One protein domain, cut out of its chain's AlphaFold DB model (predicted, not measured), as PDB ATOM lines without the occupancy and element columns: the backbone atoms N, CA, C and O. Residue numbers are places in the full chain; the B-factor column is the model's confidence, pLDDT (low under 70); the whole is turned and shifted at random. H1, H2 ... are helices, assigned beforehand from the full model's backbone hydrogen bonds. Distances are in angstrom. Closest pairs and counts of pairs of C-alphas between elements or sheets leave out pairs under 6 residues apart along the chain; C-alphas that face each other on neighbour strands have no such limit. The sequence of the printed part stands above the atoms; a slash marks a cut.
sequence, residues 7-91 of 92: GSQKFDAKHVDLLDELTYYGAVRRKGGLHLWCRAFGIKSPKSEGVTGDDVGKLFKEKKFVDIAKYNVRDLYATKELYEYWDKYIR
ATOM      1  N   GLY A   7      25.469 -15.771 -43.242       91.44
ATOM      2  CA  GLY A   7      26.863 -15.676 -43.689       91.44
ATOM      3  C   GLY A   7      27.058 -14.850 -44.964       91.44
ATOM      4  O   GLY A   7      28.154 -14.367 -45.225       91.44
ATOM      5  N   SER A   8      25.995 -14.633 -45.741       94.12
ATOM      6  CA  SER A   8      26.028 -13.853 -46.983       94.12
ATOM      7  C   SER A   8      25.463 -12.436 -46.819       94.12
ATOM      8  O   SER A   8      25.331 -11.706 -47.805       94.12
ATOM      9  N   GLN A   9      25.097 -12.016 -45.601       94.88
ATOM     10  CA  GLN A   9      24.631 -10.648 -45.372       94.88
ATOM     11  C   GLN A   9      25.799  -9.658 -45.380       94.88
ATOM     12  O   GLN A   9      26.780  -9.844 -44.664       94.88
ATOM     13  N   LYS A  10      25.657  -8.580 -46.159       94.00
ATOM     14  CA  LYS A  10      26.709  -7.596 -46.458       94.00
ATOM     15  C   LYS A  10      27.060  -6.698 -45.271       94.00
ATOM     16  O   LYS A  10      28.200  -6.273 -45.155       94.00
ATOM     17  N   PHE A  11      26.074  -6.363 -44.446       93.12
ATOM     18  CA  PHE A  11      26.222  -5.395 -43.360       93.12
ATOM     19  C   PHE A  11      26.401  -6.095 -42.010       93.12
ATOM     20  O   PHE A  11      26.032  -7.265 -41.866       93.12
ATOM     21  N   ASP A  12      26.935  -5.368 -41.027       90.56
ATOM     22  CA  ASP A  12      27.161  -5.887 -39.670       90.56
ATOM     23  C   ASP A  12      25.849  -6.158 -38.932       90.56
ATOM     24  O   ASP A  12      25.721  -7.164 -38.238       90.56
ATOM     25  N   ALA A  13      24.836  -5.311 -39.141       93.00
ATOM     26  CA  ALA A  13      23.486  -5.562 -38.656       93.00
ATOM     27  C   ALA A  13      22.877  -6.761 -39.400       93.00
ATOM     28  O   ALA A  13      22.439  -6.643 -40.550       93.00
ATOM     29  N   LYS A  14      22.857  -7.920 -38.734       93.00
ATOM     30  CA  LYS A  14      22.288  -9.157 -39.275       93.00
ATOM     31  C   LYS A  14      20.789  -9.224 -39.015       93.00
ATOM     32  O   LYS A  14      20.330  -9.054 -37.890       93.00
ATOM     33  N   HIS A  15      20.026  -9.514 -40.061       94.69
ATOM     34  CA  HIS A  15      18.626  -9.898 -39.939       94.69
ATOM     35  C   HIS A  15      18.544 -11.414 -39.763       94.69
ATOM     36  O   HIS A  15      18.836 -12.145 -40.707       94.69
ATOM     37  N   VAL A  16      18.160 -11.872 -38.575       95.31
ATOM     38  CA  VAL A  16      17.992 -13.296 -38.266       95.31
ATOM     39  C   VAL A  16      16.515 -13.651 -38.368       95.31
ATOM     40  O   VAL A  16      15.725 -13.262 -37.510       95.31
ATOM     41  N   ASP A  17      16.141 -14.380 -39.417       94.88
ATOM     42  CA  ASP A  17      14.795 -14.941 -39.540       94.88
ATOM     43  C   ASP A  17      14.766 -16.323 -38.877       94.88
ATOM     44  O   ASP A  17      15.264 -17.308 -39.422       94.88
ATOM     45  N   LEU A  18      14.164 -16.404 -37.689       95.00
ATOM     46  CA  LEU A  18      14.086 -17.651 -36.923       95.00
ATOM     47  C   LEU A  18      13.336 -18.766 -37.651       95.00
ATOM     48  O   LEU A  18      13.615 -19.936 -37.400       95.00
ATOM     49  N   LEU A  19      12.381 -18.447 -38.529       94.12
ATOM     50  CA  LEU A  19      11.696 -19.480 -39.297       94.12
ATOM     51  C   LEU A  19      12.657 -20.117 -40.298       94.12
ATOM     52  O   LEU A  19      12.648 -21.339 -40.453       94.12
ATOM     53  N   ASP A  20      13.491 -19.316 -40.957       93.56
ATOM     54  CA  ASP A  20      14.527 -19.831 -41.851       93.56
ATOM     55  C   ASP A  20      15.566 -20.639 -41.084       93.56
ATOM     56  O   ASP A  20      15.844 -21.776 -41.463       93.56
ATOM     57  N   GLU A  21      16.064 -20.113 -39.968       93.38
ATOM     58  CA  GLU A  21      17.070 -20.804 -39.162       93.38
ATOM     59  C   GLU A  21      16.552 -22.144 -38.611       93.38
ATOM     60  O   GLU A  21      17.185 -23.184 -38.790       93.38
ATOM     61  N   LEU A  22      15.354 -22.168 -38.016       92.44
ATOM     62  CA  LEU A  22      14.773 -23.382 -37.424       92.44
ATOM     63  C   LEU A  22      14.291 -24.397 -38.467       92.44
ATOM     64  O   LEU A  22      14.117 -25.576 -38.158       92.44
ATOM     65  N   THR A  23      14.067 -23.963 -39.710       92.31
ATOM     66  CA  THR A  23      13.731 -24.868 -40.820       92.31
ATOM     67  C   THR A  23      14.934 -25.212 -41.693       92.31
ATOM     68  O   THR A  23      14.744 -25.859 -42.728       92.31
ATOM     69  N   TYR A  24      16.149 -24.813 -41.293       90.94
ATOM     70  CA  TYR A  24      17.383 -24.958 -42.072       90.94
ATOM     71  C   TYR A  24      17.186 -24.480 -43.516       90.94
ATOM     72  O   TYR A  24      17.349 -25.229 -44.482       90.94
ATOM     73  N   TYR A  25      16.719 -23.240 -43.647       90.62
ATOM     74  CA  TYR A  25      16.381 -22.567 -44.902       90.62
ATOM     75  C   TYR A  25      15.353 -23.314 -45.771       90.62
ATOM     76  O   TYR A  25      15.248 -23.082 -46.978       90.62
ATOM     77  N   GLY A  26      14.523 -24.158 -45.152       88.56
ATOM     78  CA  GLY A  26      13.475 -24.939 -45.809       88.56
ATOM     79  C   GLY A  26      13.815 -26.410 -46.047       88.56
ATOM     80  O   GLY A  26      13.023 -27.095 -46.694       88.56
ATOM     81  N   ALA A  27      14.929 -26.923 -45.517       91.00
ATOM     82  CA  ALA A  27      15.232 -28.356 -45.553       91.00
ATOM     83  C   ALA A  27      14.227 -29.193 -44.733       91.00
ATOM     84  O   ALA A  27      13.998 -30.371 -45.023       91.00
ATOM     85  N   VAL A  28      13.580 -28.592 -43.728       86.50
ATOM     86  CA  VAL A  28      12.555 -29.259 -42.913       86.50
ATOM     87  C   VAL A  28      11.188 -29.217 -43.610       86.50
ATOM     88  O   VAL A  28      10.637 -28.150 -43.877       86.50
ATOM     89  N   ARG A  29      10.584 -30.396 -43.847       76.94
ATOM     90  CA  ARG A  29       9.267 -30.530 -44.514       76.94
ATOM     91  C   ARG A  29       8.106 -29.896 -43.743       76.94
ATOM     92  O   ARG A  29       7.149 -29.430 -44.354       76.94
ATOM     93  N   ARG A  30       8.152 -29.912 -42.407       77.06
ATOM     94  CA  ARG A  30       7.135 -29.283 -41.553       77.06
ATOM     95  C   ARG A  30       7.635 -27.927 -41.080       77.06
ATOM     96  O   ARG A  30       8.489 -27.852 -40.204       77.06
ATOM     97  N   LYS A  31       7.057 -26.861 -41.625       77.56
ATOM     98  CA  LYS A  31       7.281 -25.505 -41.126       77.56
ATOM     99  C   LYS A  31       6.388 -25.278 -39.911       77.56
ATOM    100  O   LYS A  31       5.166 -25.213 -40.032       77.56
ATOM    101  N   GLY A  32       6.997 -25.219 -38.733       80.69
ATOM    102  CA  GLY A  32       6.321 -24.773 -37.521       80.69
ATOM    103  C   GLY A  32       6.153 -23.263 -37.513       80.69
ATOM    104  O   GLY A  32       7.099 -22.547 -37.817       80.69
ATOM    105  N   GLY A  33       4.971 -22.774 -37.138       89.31
ATOM    106  CA  GLY A  33       4.824 -21.378 -36.722       89.31
ATOM    107  C   GLY A  33       5.409 -21.152 -35.324       89.31
ATOM    108  O   GLY A  33       5.763 -22.112 -34.634       89.31
ATOM    109  N   LEU A  34       5.428 -19.896 -34.870       91.31
ATOM    110  CA  LEU A  34       5.944 -19.493 -33.551       91.31
ATOM    111  C   LEU A  34       5.423 -20.388 -32.411       91.31
ATOM    112  O   LEU A  34       6.200 -20.888 -31.607       91.31
ATOM    113  N   HIS A  35       4.118 -20.689 -32.396       90.00
ATOM    114  CA  HIS A  35       3.511 -21.574 -31.393       90.00
ATOM    115  C   HIS A  35       4.155 -22.969 -31.327       90.00
ATOM    116  O   HIS A  35       4.377 -23.478 -30.229       90.00
ATOM    117  N   LEU A  36       4.447 -23.588 -32.479       91.50
ATOM    118  CA  LEU A  36       5.024 -24.934 -32.515       91.50
ATOM    119  C   LEU A  36       6.427 -24.926 -31.909       91.50
ATOM    120  O   LEU A  36       6.723 -25.761 -31.060       91.50
ATOM    121  N   TRP A  37       7.260 -23.974 -32.329       92.94
ATOM    122  CA  TRP A  37       8.640 -23.869 -31.866       92.94
ATOM    123  C   TRP A  37       8.728 -23.493 -30.394       92.94
ATOM    124  O   TRP A  37       9.480 -24.128 -29.659       92.94
ATOM    125  N   CYS A  38       7.891 -22.561 -29.927       93.44
ATOM    126  CA  CYS A  38       7.815 -22.259 -28.502       93.44
ATOM    127  C   CYS A  38       7.475 -23.519 -27.694       93.44
ATOM    128  O   CYS A  38       8.167 -23.848 -26.738       93.44
ATOM    129  N   ARG A  39       6.461 -24.285 -28.123       92.00
ATOM    130  CA  ARG A  39       6.077 -25.527 -27.442       92.00
ATOM    131  C   ARG A  39       7.183 -26.586 -27.482       92.00
ATOM    132  O   ARG A  39       7.382 -27.266 -26.481       92.00
ATOM    133  N   ALA A  40       7.880 -26.730 -28.609       91.94
ATOM    134  CA  ALA A  40       8.959 -27.703 -28.774       91.94
ATOM    135  C   ALA A  40      10.145 -27.432 -27.835       91.94
ATOM    136  O   ALA A  40      10.755 -28.377 -27.343       91.94
ATOM    137  N   PHE A  41      10.436 -26.159 -27.556       93.38
ATOM    138  CA  PHE A  41      11.548 -25.748 -26.696       93.38
ATOM    139  C   PHE A  41      11.131 -25.389 -25.261       93.38
ATOM    140  O   PHE A  41      11.945 -24.889 -24.494       93.38
ATOM    141  N   GLY A  42       9.873 -25.638 -24.879       92.69
ATOM    142  CA  GLY A  42       9.373 -25.337 -23.530       92.69
ATOM    143  C   GLY A  42       9.196 -23.842 -23.229       92.69
ATOM    144  O   GLY A  42       9.059 -23.464 -22.069       92.69
ATOM    145  N   ILE A  43       9.170 -22.996 -24.258       93.00
ATOM    146  CA  ILE A  43       8.931 -21.552 -24.172       93.00
ATOM    147  C   ILE A  43       7.424 -21.293 -24.071       93.00
ATOM    148  O   ILE A  43       6.613 -21.938 -24.752       93.00
ATOM    149  N   LYS A  44       7.024 -20.317 -23.246       88.06
ATOM    150  CA  LYS A  44       5.609 -19.955 -23.098       88.06
ATOM    151  C   LYS A  44       5.064 -19.478 -24.440       88.06
ATOM    152  O   LYS A  44       5.512 -18.486 -25.006       88.06
ATOM    153  N   SER A  45       4.053 -20.176 -24.955       83.00
ATOM    154  CA  SER A  45       3.467 -19.786 -26.230       83.00
ATOM    155  C   SER A  45       2.541 -18.568 -26.092       83.00
ATOM    156  O   SER A  45       1.695 -18.555 -25.190       83.00
ATOM    157  N   PRO A  46       2.578 -17.619 -27.045       74.81
ATOM    158  CA  PRO A  46       1.692 -16.454 -27.041       74.81
ATOM    159  C   PRO A  46       0.201 -16.804 -27.190       74.81
ATOM    160  O   PRO A  46      -0.653 -16.046 -26.738       74.81
ATOM    161  N   LYS A  47      -0.130 -17.988 -27.734       74.25
ATOM    162  CA  LYS A  47      -1.519 -18.480 -27.851       74.25
ATOM    163  C   LYS A  47      -2.146 -18.933 -26.522       74.25
ATOM    164  O   LYS A  47      -3.326 -19.263 -26.499       74.25
ATOM    165  N   SER A  48      -1.384 -18.983 -25.426       69.56
ATOM    166  CA  SER A  48      -1.886 -19.459 -24.125       69.56
ATOM    167  C   SER A  48      -2.837 -18.479 -23.421       69.56
ATOM    168  O   SER A  48      -3.555 -18.885 -22.515       69.56
ATOM    169  N   GLU A  49      -2.887 -17.213 -23.848       70.06
ATOM    170  CA  GLU A  49      -3.630 -16.139 -23.168       70.06
ATOM    171  C   GLU A  49      -4.894 -15.673 -23.922       70.06
ATOM    172  O   GLU A  49      -5.312 -14.520 -23.813       70.06
ATOM    173  N   GLY A  50      -5.512 -16.566 -24.697       74.88
ATOM    174  CA  GLY A  50      -6.894 -16.426 -25.178       74.88
ATOM    175  C   GLY A  50      -7.123 -15.565 -26.423       74.88
ATOM    176  O   GLY A  50      -8.128 -15.771 -27.091       74.88
ATOM    177  N   VAL A  51      -6.211 -14.653 -26.779       82.19
ATOM    178  CA  VAL A  51      -6.265 -13.930 -28.066       82.19
ATOM    179  C   VAL A  51      -5.391 -14.648 -29.084       82.19
ATOM    180  O   VAL A  51      -4.197 -14.852 -28.849       82.19
ATOM    181  N   THR A  52      -5.977 -15.015 -30.218       85.00
ATOM    182  CA  THR A  52      -5.288 -15.643 -31.347       85.00
ATOM    183  C   THR A  52      -5.310 -14.740 -32.580       85.00
ATOM    184  O   THR A  52      -6.033 -13.747 -32.632       85.00
ATOM    185  N   GLY A  53      -4.524 -15.093 -33.604       85.38
ATOM    186  CA  GLY A  53      -4.526 -14.372 -34.882       85.38
ATOM    187  C   GLY A  53      -5.910 -14.296 -35.539       85.38
ATOM    188  O   GLY A  53      -6.234 -13.283 -36.156       85.38
ATOM    189  N   ASP A  54      -6.752 -15.312 -35.333       89.81
ATOM    190  CA  ASP A  54      -8.109 -15.367 -35.890       89.81
ATOM    191  C   ASP A  54      -9.043 -14.331 -35.233       89.81
ATOM    192  O   ASP A  54      -9.992 -13.847 -35.853       89.81
ATOM    193  N   ASP A  55      -8.732 -13.907 -34.002       91.56
ATOM    194  CA  ASP A  55      -9.516 -12.924 -33.252       91.56
ATOM    195  C   ASP A  55      -9.209 -11.478 -33.664       91.56
ATOM    196  O   ASP A  55     -10.037 -10.586 -33.457       91.56
ATOM    197  N   VAL A  56      -8.045 -11.217 -34.278       92.44
ATOM    198  CA  VAL A  56      -7.562  -9.855 -34.577       92.44
ATOM    199  C   VAL A  56      -8.560  -9.081 -35.439       92.44
ATOM    200  O   VAL A  56      -8.858  -7.921 -35.149       92.44
ATOM    201  N   GLY A  57      -9.136  -9.723 -36.459       95.75
ATOM    202  CA  GLY A  57     -10.117  -9.086 -37.342       95.75
ATOM    203  C   GLY A  57     -11.400  -8.670 -36.613       95.75
ATOM    204  O   GLY A  57     -11.943  -7.594 -36.875       95.75
ATOM    205  N   LYS A  58     -11.867  -9.492 -35.665       96.50
ATOM    206  CA  LYS A  58     -13.021  -9.179 -34.812       96.50
ATOM    207  C   LYS A  58     -12.686  -8.049 -33.839       96.50
ATOM    208  O   LYS A  58     -13.409  -7.058 -33.790       96.50
ATOM    209  N   LEU A  59     -11.567  -8.162 -33.120       95.56
ATOM    210  CA  LEU A  59     -11.116  -7.160 -32.149       95.56
ATOM    211  C   LEU A  59     -10.923  -5.783 -32.794       95.56
ATOM    212  O   LEU A  59     -11.281  -4.769 -32.198       95.56
ATOM    213  N   PHE A  60     -10.417  -5.742 -34.027       96.75
ATOM    214  CA  PHE A  60     -10.226  -4.494 -34.759       96.75
ATOM    215  C   PHE A  60     -11.564  -3.815 -35.073       96.75
ATOM    216  O   PHE A  60     -11.723  -2.619 -34.827       96.75
ATOM    217  N   LYS A  61     -12.559  -4.581 -35.547       97.75
ATOM    218  CA  LYS A  61     -13.926  -4.078 -35.788       97.75
ATOM    219  C   LYS A  61     -14.593  -3.590 -34.500       97.75
ATOM    220  O   LYS A  61     -15.286  -2.577 -34.516       97.75
ATOM    221  N   GLU A  62     -14.334  -4.269 -33.387       97.69
ATOM    222  CA  GLU A  62     -14.795  -3.889 -32.046       97.69
ATOM    223  C   GLU A  62     -13.973  -2.748 -31.412       97.69
ATOM    224  O   GLU A  62     -14.237  -2.367 -30.274       97.69
ATOM    225  N   LYS A  63     -12.980  -2.189 -32.125       97.69
ATOM    226  CA  LYS A  63     -12.061  -1.137 -31.645       97.69
ATOM    227  C   LYS A  63     -11.272  -1.514 -30.381       97.69
ATOM    228  O   LYS A  63     -10.784  -0.645 -29.658       97.69
ATOM    229  N   LYS A  64     -11.076  -2.810 -30.130       96.62
ATOM    230  CA  LYS A  64     -10.288  -3.358 -29.013       96.62
ATOM    231  C   LYS A  64      -8.789  -3.367 -29.325       96.62
ATOM    232  O   LYS A  64      -8.118  -4.396 -29.284       96.62
ATOM    233  N   PHE A  65      -8.240  -2.202 -29.655       95.94
ATOM    234  CA  PHE A  65      -6.849  -2.083 -30.106       95.94
ATOM    235  C   PHE A  65      -5.829  -2.447 -29.024       95.94
ATOM    236  O   PHE A  65      -4.777  -2.999 -29.333       95.94
ATOM    237  N   VAL A  66      -6.151  -2.189 -27.754       95.62
ATOM    238  CA  VAL A  66      -5.275  -2.531 -26.623       95.62
ATOM    239  C   VAL A  66      -5.078  -4.044 -26.514       95.62
ATOM    240  O   VAL A  66      -3.967  -4.493 -26.238       95.62
ATOM    241  N   ASP A  67      -6.114  -4.838 -26.773       92.69
ATOM    242  CA  ASP A  67      -6.020  -6.299 -26.708       92.69
ATOM    243  C   ASP A  67      -5.158  -6.855 -27.849       92.69
ATOM    244  O   ASP A  67      -4.328  -7.737 -27.627       92.69
ATOM    245  N   ILE A  68      -5.271  -6.265 -29.046       93.88
ATOM    246  CA  ILE A  68      -4.396  -6.568 -30.189       93.88
ATOM    247  C   ILE A  68      -2.943  -6.201 -29.863       93.88
ATOM    248  O   ILE A  68      -2.031  -6.986 -30.114       93.88
ATOM    249  N   ALA A  69      -2.711  -5.028 -29.267       94.00
ATOM    250  CA  ALA A  69      -1.372  -4.589 -28.887       94.00
ATOM    251  C   ALA A  69      -0.739  -5.525 -27.846       94.00
ATOM    252  O   ALA A  69       0.413  -5.922 -28.004       94.00
ATOM    253  N   LYS A  70      -1.498  -5.941 -26.823       92.00
ATOM    254  CA  LYS A  70      -1.046  -6.934 -25.834       92.00
ATOM    255  C   LYS A  70      -0.694  -8.268 -26.491       92.00
ATOM    256  O   LYS A  70       0.329  -8.853 -26.147       92.00
ATOM    257  N   TYR A  71      -1.507  -8.734 -27.441       91.38
ATOM    258  CA  TYR A  71      -1.208  -9.932 -28.226       91.38
ATOM    259  C   TYR A  71       0.119  -9.798 -28.989       91.38
ATOM    260  O   TYR A  71       1.001 -10.635 -28.804       91.38
ATOM    261  N   ASN A  72       0.314  -8.704 -29.732       92.19
ATOM    262  CA  ASN A  72       1.557  -8.459 -30.469       92.19
ATOM    263  C   ASN A  72       2.780  -8.399 -29.542       92.19
ATOM    264  O   ASN A  72       3.824  -8.960 -29.856       92.19
ATOM    265  N   VAL A  73       2.658  -7.758 -28.377       93.31
ATOM    266  CA  VAL A  73       3.747  -7.683 -27.391       93.31
ATOM    267  C   VAL A  73       4.142  -9.073 -26.878       93.31
ATOM    268  O   VAL A  73       5.328  -9.344 -26.701       93.31
ATOM    269  N   ARG A  74       3.185  -9.988 -26.685       91.12
ATOM    270  CA  ARG A  74       3.495 -11.378 -26.304       91.12
ATOM    271  C   ARG A  74       4.230 -12.135 -27.403       91.12
ATOM    272  O   ARG A  74       5.156 -12.877 -27.085       91.12
ATOM    273  N   ASP A  75       3.866 -11.919 -28.668       92.06
ATOM    274  CA  ASP A  75       4.600 -12.487 -29.805       92.06
ATOM    275  C   ASP A  75       6.059 -11.990 -29.822       92.06
ATOM    276  O   ASP A  75       6.966 -12.784 -30.076       92.06
ATOM    277  N   LEU A  76       6.314 -10.721 -29.465       94.50
ATOM    278  CA  LEU A  76       7.678 -10.183 -29.340       94.50
ATOM    279  C   LEU A  76       8.483 -10.882 -28.235       94.50
ATOM    280  O   LEU A  76       9.618 -11.287 -28.482       94.50
ATOM    281  N   TYR A  77       7.906 -11.062 -27.041       94.69
ATOM    282  CA  TYR A  77       8.583 -11.770 -25.944       94.69
ATOM    283  C   TYR A  77       8.892 -13.224 -26.309       94.69
ATOM    284  O   TYR A  77      10.029 -13.666 -26.162       94.69
ATOM    285  N   ALA A  78       7.919 -13.940 -26.873       94.75
ATOM    286  CA  ALA A  78       8.111 -15.319 -27.307       94.75
ATOM    287  C   ALA A  78       9.172 -15.441 -28.415       94.75
ATOM    288  O   ALA A  78       9.971 -16.374 -28.408       94.75
ATOM    289  N   THR A  79       9.210 -14.484 -29.348       96.06
ATOM    290  CA  THR A  79      10.227 -14.431 -30.410       96.06
ATOM    291  C   THR A  79      11.618 -14.158 -29.839       96.06
ATOM    292  O   THR A  79      12.580 -14.788 -30.271       96.06
ATOM    293  N   LYS A  80      11.734 -13.269 -28.844       96.81
ATOM    294  CA  LYS A  80      12.993 -13.005 -28.133       96.81
ATOM    295  C   LYS A  80      13.514 -14.264 -27.439       96.81
ATOM    296  O   LYS A  80      14.667 -14.623 -27.645       96.81
ATOM    297  N   GLU A  81      12.670 -14.947 -26.668       96.88
ATOM    298  CA  GLU A  81      13.049 -16.191 -25.981       96.88
ATOM    299  C   GLU A  81      13.451 -17.285 -26.981       96.88
ATOM    300  O   GLU A  81      14.421 -18.013 -26.769       96.88
ATOM    301  N   LEU A  82      12.741 -17.374 -28.111       96.31
ATOM    302  CA  LEU A  82      13.066 -18.320 -29.174       96.31
ATOM    303  C   LEU A  82      14.413 -18.003 -29.837       96.31
ATOM    304  O   LEU A  82      15.185 -18.920 -30.113       96.31
ATOM    305  N   TYR A  83      14.707 -16.720 -30.060       97.00
ATOM    306  CA  TYR A  83      16.007 -16.269 -30.552       97.00
ATOM    307  C   TYR A  83      17.132 -16.617 -29.578       97.00
ATOM    308  O   TYR A  83      18.132 -17.189 -30.000       97.00
ATOM    309  N   GLU A  84      16.956 -16.341 -28.286       97.25
ATOM    310  CA  GLU A  84      17.949 -16.659 -27.251       97.25
ATOM    311  C   GLU A  84      18.218 -18.169 -27.168       97.25
ATOM    312  O   GLU A  84      19.365 -18.591 -27.023       97.25
ATOM    313  N   TYR A  85      17.178 -18.998 -27.315       96.94
ATOM    314  CA  TYR A  85      17.337 -20.450 -27.383       96.94
ATOM    315  C   TYR A  85      18.131 -20.880 -28.623       96.94
ATOM    316  O   TYR A  85      19.071 -21.670 -28.513       96.94
ATOM    317  N   TRP A  86      17.761 -20.371 -29.802       96.31
ATOM    318  CA  TRP A  86      18.457 -20.678 -31.051       96.31
ATOM    319  C   TRP A  86      19.932 -20.265 -30.993       96.31
ATOM    320  O   TRP A  86      20.800 -21.082 -31.298       96.31
ATOM    321  N   ASP A  87      20.217 -19.043 -30.543       96.56
ATOM    322  CA  ASP A  87      21.577 -18.497 -30.463       96.56
ATOM    323  C   ASP A  87      22.460 -19.311 -29.509       96.56
ATOM    324  O   ASP A  87      23.628 -19.558 -29.797       96.56
ATOM    325  N   LYS A  88      21.882 -19.798 -28.405       96.75
ATOM    326  CA  LYS A  88      22.613 -20.564 -27.393       96.75
ATOM    327  C   LYS A  88      22.851 -22.029 -27.763       96.75
ATOM    328  O   LYS A  88      23.890 -22.572 -27.395       96.75
ATOM    329  N   TYR A  89      21.880 -22.694 -28.393       95.38
ATOM    330  CA  TYR A  89      21.893 -24.161 -28.527       95.38
ATOM    331  C   TYR A  89      21.940 -24.680 -29.963       95.38
ATOM    332  O   TYR A  89      22.254 -25.853 -30.159       95.38
ATOM    333  N   ILE A  90      21.574 -23.864 -30.953       92.94
ATOM    334  CA  ILE A  90      21.397 -24.318 -32.340       92.94
ATOM    335  C   ILE A  90      22.402 -23.654 -33.275       92.94
ATOM    336  O   ILE A  90      22.864 -24.300 -34.213       92.94
ATOM    337  N   ARG A  91      22.722 -22.378 -33.045       90.94
ATOM    338  CA  ARG A  91      23.651 -21.613 -33.874       90.94
ATOM    339  C   ARG A  91      25.018 -22.307 -33.954       90.94
ATOM    340  O   ARG A  91      25.583 -22.682 -32.928       90.94
TER     341      ARG A  91
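This is residues 7 to 91 of the 92 residues of the protein "DNA_pol_B_exo2 domain-containing protein" of Candidatus Moranbacteria bacterium (UniProt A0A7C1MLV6). Four short helices pack one after another along a single long helix, H5, with H4 folded against its beginning and H1 near its end; residues 7 to 15 stick out. The printed part has 85 residues with five named helices, H1 to H5, and no named strand: all helix, loose, radius of gyration of the C-alphas 15.1 A, spans 45 by 29 by 23 A.

H5, residues 65 to 89, is the hub. Its residues 65 to 68 alone touch H4, residues 53 to 61, closest C-alphas Val 56 and Ile 68, 6.3 A; this helical hairpin has a shallow tilt of 26 degrees, opposite ways. Residues 71 to 78 alone touch H3, residues 46 to 49: Pro 46 and Arg 74, closest C-alphas, 5.4 A. Residues 78 to 82 alone touch H2, residues 34 to 40, closest C-alphas Cys 38 and Leu 82, 6.6 A, at a steep tilt of 46 degrees, the same way. Residues 82 to 86 alone touch H1, residues 18 to 22, closest C-alphas Leu 18 and Tyr 83, 6.8 A. Every O i to N i+4 pair is within hydrogen-bond range in H1, H2 and H5, 3 of 5 in H4; H3 is too short for one.

H5 runs 36.3 A from C-alpha 65 at (-6.849, -2.083, -30.106) to C-alpha 89 at (21.893, -24.161, -28.527).

The printed part has no cut; the H1 to H2 link is long; residue 48 is under pLDDT 70.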